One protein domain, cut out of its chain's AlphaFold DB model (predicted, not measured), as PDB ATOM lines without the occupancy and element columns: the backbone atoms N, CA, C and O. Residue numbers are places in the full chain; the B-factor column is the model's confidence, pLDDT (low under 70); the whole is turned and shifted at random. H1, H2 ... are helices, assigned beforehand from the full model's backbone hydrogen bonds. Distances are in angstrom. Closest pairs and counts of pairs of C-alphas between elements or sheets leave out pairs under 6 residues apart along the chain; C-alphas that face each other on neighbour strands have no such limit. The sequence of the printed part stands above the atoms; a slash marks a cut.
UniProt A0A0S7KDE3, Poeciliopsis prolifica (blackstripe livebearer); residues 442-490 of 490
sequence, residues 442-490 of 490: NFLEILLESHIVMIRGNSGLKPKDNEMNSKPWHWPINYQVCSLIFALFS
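AT A GLANCE: This is residues 442 to 490 of the 490 residues of a protein of Poeciliopsis prolifica (blackstripe livebearer) (UniProt A0A0S7KDE3). One long helix, H1, sticks out as a free arm, and beyond it the chain folds back in a loose loop that ends in the tiny helix H2 and a short tail. The 49 printed residues hold two named helices, H1 then H2, and no named strand; the class is all helix, with 22 residues in named elements, under half. The whole is extended, with a radius of gyration of the C-alphas of 17.1 A and spans of 49 by 25 by 22 A.

HOW THE PARTS SIT: Start at H1, residues 443 to 460, where every O i to N i+4 pair is within hydrogen-bond range. Residues 442 to 466 stand free. H2, residues 483 to 486, is apart from H1; it is too short for such a pair, but its one O i to N i+3 pair is within range.

IN THESE COORDINATES: Find C-alpha 443 at (14.482, 31.677, 21.665); H1 runs 25.4 A to C-alpha 460. H2 ends at C-alpha 486, (38.973, -0.600, 5.783).

THE WHOLE: The C-alphas farthest apart, Asn 442 and Ser 490, are 49.9 A apart. The printed part has no cut; the 22-residue link is long. Look for pLDDT under 70 at residues 462 to 468 and 481 to 490.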
ATOM      1  N   ASN A 442      14.673  33.253  26.286       88.88
ATOM      2  CA  ASN A 442      14.063  33.558  24.996       88.88
ATOM      3  C   ASN A 442      14.686  32.708  23.881       88.88
ATOM      4  O   ASN A 442      15.844  32.304  23.962       88.88
ATOM      5  N   PHE A 443      13.962  32.483  22.779       90.50
ATOM      6  CA  PHE A 443      14.482  31.677  21.665       90.50
ATOM      7  C   PHE A 443      15.823  32.195  21.113       90.50
ATOM      8  O   PHE A 443      16.708  31.395  20.825       90.50
ATOM      9  N   LEU A 444      16.006  33.517  21.018       89.88
ATOM     10  CA  LEU A 444      17.273  34.103  20.569       89.88
ATOM     11  C   LEU A 444      18.426  33.827  21.539       89.88
ATOM     12  O   LEU A 444      19.538  33.558  21.095       89.88
ATOM     13  N   GLU A 445      18.168  33.845  22.848       88.06
ATOM     14  CA  GLU A 445      19.174  33.503  23.861       88.06
ATOM     15  C   GLU A 445      19.583  32.036  23.730       88.06
ATOM     16  O   GLU A 445      20.772  31.735  23.711       88.06
ATOM     17  N   ILE A 446      18.606  31.142  23.537       90.50
ATOM     18  CA  ILE A 446      18.837  29.712  23.300       90.50
ATOM     19  C   ILE A 446      19.652  29.495  22.021       90.50
ATOM     20  O   ILE A 446      20.597  28.705  22.004       90.50
ATOM     21  N   LEU A 447      19.297  30.195  20.942       93.44
ATOM     22  CA  LEU A 447      19.990  30.097  19.665       93.44
ATOM     23  C   LEU A 447      21.450  30.545  19.795       93.44
ATOM     24  O   LEU A 447      22.348  29.833  19.344       93.44
ATOM     25  N   LEU A 448      21.696  31.692  20.431       90.75
ATOM     26  CA  LEU A 448      23.043  32.213  20.668       90.75
ATOM     27  C   LEU A 448      23.852  31.291  21.577       90.75
ATOM     28  O   LEU A 448      24.997  30.967  21.262       90.75
ATOM     29  N   GLU A 449      23.257  30.835  22.677       87.88
ATOM     30  CA  GLU A 449      23.886  29.890  23.589       87.88
ATOM     31  C   GLU A 449      24.298  28.612  22.858       87.88
ATOM     32  O   GLU A 449      25.454  28.201  22.941       87.88
ATOM     33  N   SER A 450      23.398  28.034  22.062       90.88
ATOM     34  CA  SER A 450      23.686  26.841  21.267       90.88
ATOM     35  C   SER A 450      24.887  27.027  20.342       90.88
ATOM     36  O   SER A 450      25.771  26.172  20.319       90.88
ATOM     37  N   HIS A 451      24.986  28.166  19.649       92.94
ATOM     38  CA  HIS A 451      26.128  28.461  18.780       92.94
ATOM     39  C   HIS A 451      27.430  28.637  19.563       92.94
ATOM     40  O   HIS A 451      28.476  28.151  19.134       92.94
ATOM     41  N   ILE A 452      27.384  29.285  20.729       87.06
ATOM     42  CA  ILE A 452      28.550  29.427  21.609       87.06
ATOM     43  C   ILE A 452      29.042  28.048  22.060       87.06
ATOM     44  O   ILE A 452      30.246  27.781  22.011       87.06
ATOM     45  N   VAL A 453      28.133  27.164  22.479       85.31
ATOM     46  CA  VAL A 453      28.478  25.803  22.909       85.31
ATOM     47  C   VAL A 453      29.008  24.982  21.726       85.31
ATOM     48  O   VAL A 453      30.026  24.312  21.879       85.31
ATOM     49  N   MET A 454      28.419  25.093  20.530       89.69
ATOM     50  CA  MET A 454      28.911  24.436  19.309       89.69
ATOM     51  C   MET A 454      30.326  24.875  18.923       89.69
ATOM     52  O   MET A 454      31.193  24.027  18.716       89.69
ATOM     53  N   ILE A 455      30.585  26.187  18.856       87.25
ATOM     54  CA  ILE A 455      31.899  26.741  18.490       87.25
ATOM     55  C   ILE A 455      32.954  26.278  19.485       87.25
ATOM     56  O   ILE A 455      34.000  25.764  19.093       87.25
ATOM     57  N   ARG A 456      32.674  26.423  20.782       80.75
ATOM     58  CA  ARG A 456      33.638  26.037  21.808       80.75
ATOM     59  C   ARG A 456      33.821  24.521  21.892       80.75
ATOM     60  O   ARG A 456      34.943  24.073  22.105       80.75
ATOM     61  N   GLY A 457      32.753  23.744  21.706       79.56
ATOM     62  CA  GLY A 457      32.815  22.287  21.599       79.56
ATOM     63  C   GLY A 457      33.733  21.868  20.454       79.56
ATOM     64  O   GLY A 457      34.634  21.066  20.666       79.56
ATOM     65  N   ASN A 458      33.593  22.504  19.288       85.44
ATOM     66  CA  ASN A 458      34.457  22.271  18.134       85.44
ATOM     67  C   ASN A 458      35.924  22.660  18.409       85.44
ATOM     68  O   ASN A 458      36.831  21.905  18.079       85.44
ATOM     69  N   SER A 459      36.181  23.791  19.078       80.56
ATOM     70  CA  SER A 459      37.544  24.186  19.483       80.56
ATOM     71  C   SER A 459      38.167  23.269  20.545       80.56
ATOM     72  O   SER A 459      39.389  23.223  20.678       80.56
ATOM     73  N   GLY A 460      37.341  22.576  21.332       70.50
ATOM     74  CA  GLY A 460      37.771  21.646  22.375       70.50
ATOM     75  C   GLY A 460      38.078  20.234  21.873       70.50
ATOM     76  O   GLY A 460      38.680  19.459  22.617       70.50
ATOM     77  N   LEU A 461      37.695  19.892  20.637       76.88
ATOM     78  CA  LEU A 461      37.984  18.593  20.035       76.88
ATOM     79  C   LEU A 461      39.482  18.480  19.743       76.88
ATOM     80  O   LEU A 461      40.001  19.067  18.795       76.88
ATOM     81  N   LYS A 462      40.182  17.704  20.572       69.88
ATOM     82  CA  LYS A 462      41.556  17.279  20.307       69.88
ATOM     83  C   LYS A 462      41.550  15.840  19.793       69.88
ATOM     84  O   LYS A 462      40.763  15.038  20.302       69.88
ATOM     85  N   PRO A 463      42.404  15.508  18.810       65.56
ATOM     86  CA  PRO A 463      42.560  14.129  18.375       65.56
ATOM     87  C   PRO A 463      42.988  13.272  19.566       65.56
ATOM     88  O   PRO A 463      43.820  13.696  20.368       65.56
ATOM     89  N   LYS A 464      42.404  12.081  19.699       63.66
ATOM     90  CA  LYS A 464      42.886  11.096  20.669       63.66
ATOM     91  C   LYS A 464      44.214  10.535  20.165       63.66
ATOM     92  O   LYS A 464      44.315  10.179  18.993       63.66
ATOM     93  N   ASP A 465      45.193  10.411  21.057       54.53
ATOM     94  CA  ASP A 465      46.574  10.033  20.714       54.53
ATOM     95  C   ASP A 465      46.709   8.639  20.057       54.53
ATOM     96  O   ASP A 465      47.721   8.357  19.425       54.53
ATOM     97  N   ASN A 466      45.671   7.792  20.134       58.12
ATOM     98  CA  ASN A 466      45.660   6.422  19.602       58.12
ATOM     99  C   ASN A 466      44.805   6.222  18.331       58.12
ATOM    100  O   ASN A 466      44.643   5.086  17.887       58.12
ATOM    101  N   GLU A 467      44.231   7.276  17.741       63.06
ATOM    102  CA  GLU A 467      43.432   7.162  16.509       63.06
ATOM    103  C   GLU A 467      44.260   7.539  15.266       63.06
ATOM    104  O   GLU A 467      44.935   8.572  15.235       63.06
ATOM    105  N   MET A 468      44.203   6.709  14.212       64.19
ATOM    106  CA  MET A 468      44.834   7.008  12.919       64.19
ATOM    107  C   MET A 468      44.117   8.174  12.225       64.19
ATOM    108  O   MET A 468      43.157   7.983  11.481       64.19
ATOM    109  N   ASN A 469      44.606   9.390  12.456       71.81
ATOM    110  CA  ASN A 469      44.086  10.610  11.847       71.81
ATOM    111  C   ASN A 469      44.857  10.969  10.565       71.81
ATOM    112  O   ASN A 469      46.087  10.947  10.543       71.81
ATOM    113  N   SER A 470      44.140  11.343   9.499       81.31
ATOM    114  CA  SER A 470      44.754  11.857   8.264       81.31
ATOM    115  C   SER A 470      45.033  13.364   8.359       81.31
ATOM    116  O   SER A 470      44.380  14.089   9.111       81.31
ATOM    117  N   LYS A 471      46.014  13.857   7.589       84.56
ATOM    118  CA  LYS A 471      46.332  15.291   7.469       84.56
ATOM    119  C   LYS A 471      45.783  15.845   6.146       84.56
ATOM    120  O   LYS A 471      45.740  15.089   5.179       84.56
ATOM    121  N   PRO A 472      45.460  17.150   6.044       86.25
ATOM    122  CA  PRO A 472      44.883  17.733   4.827       86.25
ATOM    123  C   PRO A 472      45.671  17.467   3.536       86.25
ATOM    124  O   PRO A 472      45.085  17.215   2.490       86.25
ATOM    125  N   TRP A 473      47.004  17.462   3.606       87.94
ATOM    126  CA  TRP A 473      47.851  17.189   2.443       87.94
ATOM    127  C   TRP A 473      47.874  15.706   2.030       87.94
ATOM    128  O   TRP A 473      48.281  15.405   0.915       87.94
ATOM    129  N   HIS A 474      47.414  14.778   2.885       89.06
ATOM    130  CA  HIS A 474      47.287  13.358   2.530       89.06
ATOM    131  C   HIS A 474      46.150  13.122   1.527       89.06
ATOM    132  O   HIS A 474      46.199  12.142   0.787       89.06
ATOM    133  N   TRP A 475      45.115  13.973   1.524       85.69
ATOM    134  CA  TRP A 475      43.865  13.713   0.805       85.69
ATOM    135  C   TRP A 475      44.018  13.735  -0.724       85.69
ATOM    136  O   TRP A 475      43.553  12.787  -1.352       85.69
ATOM    137  N   PRO A 476      44.705  14.718  -1.351       86.75
ATOM    138  CA  PRO A 476      44.809  14.774  -2.813       86.75
ATOM    139  C   PRO A 476      45.634  13.636  -3.430       86.75
ATOM    140  O   PRO A 476      45.438  13.303  -4.592       86.75
ATOM    141  N   ILE A 477      46.558  13.051  -2.661       89.06
ATOM    142  CA  ILE A 477      47.462  11.974  -3.105       89.06
ATOM    143  C   ILE A 477      47.091  10.602  -2.528       89.06
ATOM    144  O   ILE A 477      47.824   9.637  -2.718       89.06
ATOM    145  N   ASN A 478      45.982  10.524  -1.788       81.50
ATOM    146  CA  ASN A 478      45.497   9.310  -1.138       81.50
ATOM    147  C   ASN A 478      46.547   8.590  -0.255       81.50
ATOM    148  O   ASN A 478      46.627   7.364  -0.238       81.50
ATOM    149  N   TYR A 479      47.376   9.350   0.474       78.06
ATOM    150  CA  TYR A 479      48.526   8.802   1.217       78.06
ATOM    151  C   TYR A 479      48.127   7.950   2.430       78.06
ATOM    152  O   TYR A 479      48.760   6.940   2.724       78.06
ATOM    153  N   GLN A 480      47.080   8.356   3.152       72.31
ATOM    154  CA  GLN A 480      46.590   7.635   4.325       72.31
ATOM    155  C   GLN A 480      45.063   7.664   4.338       72.31
ATOM    156  O   GLN A 480      44.451   8.693   4.637       72.31
ATOM    157  N   VAL A 481      44.464   6.523   4.004       61.19
ATOM    158  CA  VAL A 481      43.013   6.317   4.026       61.19
ATOM    159  C   VAL A 481      42.578   6.033   5.462       61.19
ATOM    160  O   VAL A 481      43.193   5.228   6.159       61.19
ATOM    161  N   CYS A 482      41.523   6.707   5.922       57.91
ATOM    162  CA  CYS A 482      40.993   6.523   7.270       57.91
ATOM    163  C   CYS A 482      40.552   5.061   7.468       57.91
ATOM    164  O   CYS A 482      39.743   4.548   6.696       57.91
ATOM    165  N   SER A 483      41.041   4.399   8.521       47.59
ATOM    166  CA  SER A 483      40.846   2.961   8.781       47.59
ATOM    167  C   SER A 483      39.381   2.530   8.917       47.59
ATOM    168  O   SER A 483      39.082   1.354   8.753       47.59
ATOM    169  N   LEU A 484      38.455   3.465   9.163       46.09
ATOM    170  CA  LEU A 484      37.012   3.196   9.180       46.09
ATOM    171  C   LEU A 484      36.487   2.736   7.812       46.09
ATOM    172  O   LEU A 484      35.524   1.985   7.758       46.09
ATOM    173  N   ILE A 485      37.150   3.136   6.721       41.34
ATOM    174  CA  ILE A 485      36.856   2.625   5.380       41.34
ATOM    175  C   ILE A 485      37.294   1.155   5.289       41.34
ATOM    176  O   ILE A 485      36.518   0.340   4.823       41.34
ATOM    177  N   PHE A 486      38.462   0.782   5.822       33.75
ATOM    178  CA  PHE A 486      38.973  -0.600   5.783       33.75
ATOM    179  C   PHE A 486      38.295  -1.567   6.769       33.75
ATOM    180  O   PHE A 486      38.068  -2.719   6.417       33.75
ATOM    181  N   ALA A 487      37.922  -1.118   7.972       31.27
ATOM    182  CA  ALA A 487      37.277  -1.958   8.990       31.27
ATOM    183  C   ALA A 487      35.822  -2.341   8.652       31.27
ATOM    184  O   ALA A 487      35.231  -3.157   9.344       31.27
ATOM    185  N   LEU A 488      35.239  -1.734   7.612       33.34
ATOM    186  CA  LEU A 488      33.951  -2.130   7.033       33.34
ATOM    187  C   LEU A 488      34.108  -3.099   5.845       33.34
ATOM    188  O   LEU A 488      33.112  -3.658   5.393       33.34
ATOM    189  N   PHE A 489      35.334  -3.290   5.340       30.78
ATOM    190  CA  PHE A 489      35.678  -4.249   4.280       30.78
ATOM    191  C   PHE A 489      36.315  -5.547   4.816       30.78
ATOM    192  O   PHE A 489      36.641  -6.426   4.020       30.78
ATOM    193  N   SER A 490      36.501  -5.671   6.135       24.98
ATOM    194  CA  SER A 490      36.867  -6.914   6.842       24.98
ATOM    195  C   SER A 490      35.705  -7.340   7.724       24.98
ATOM    196  O   SER A 490      35.443  -8.558   7.803       24.98
TER     197      SER A 490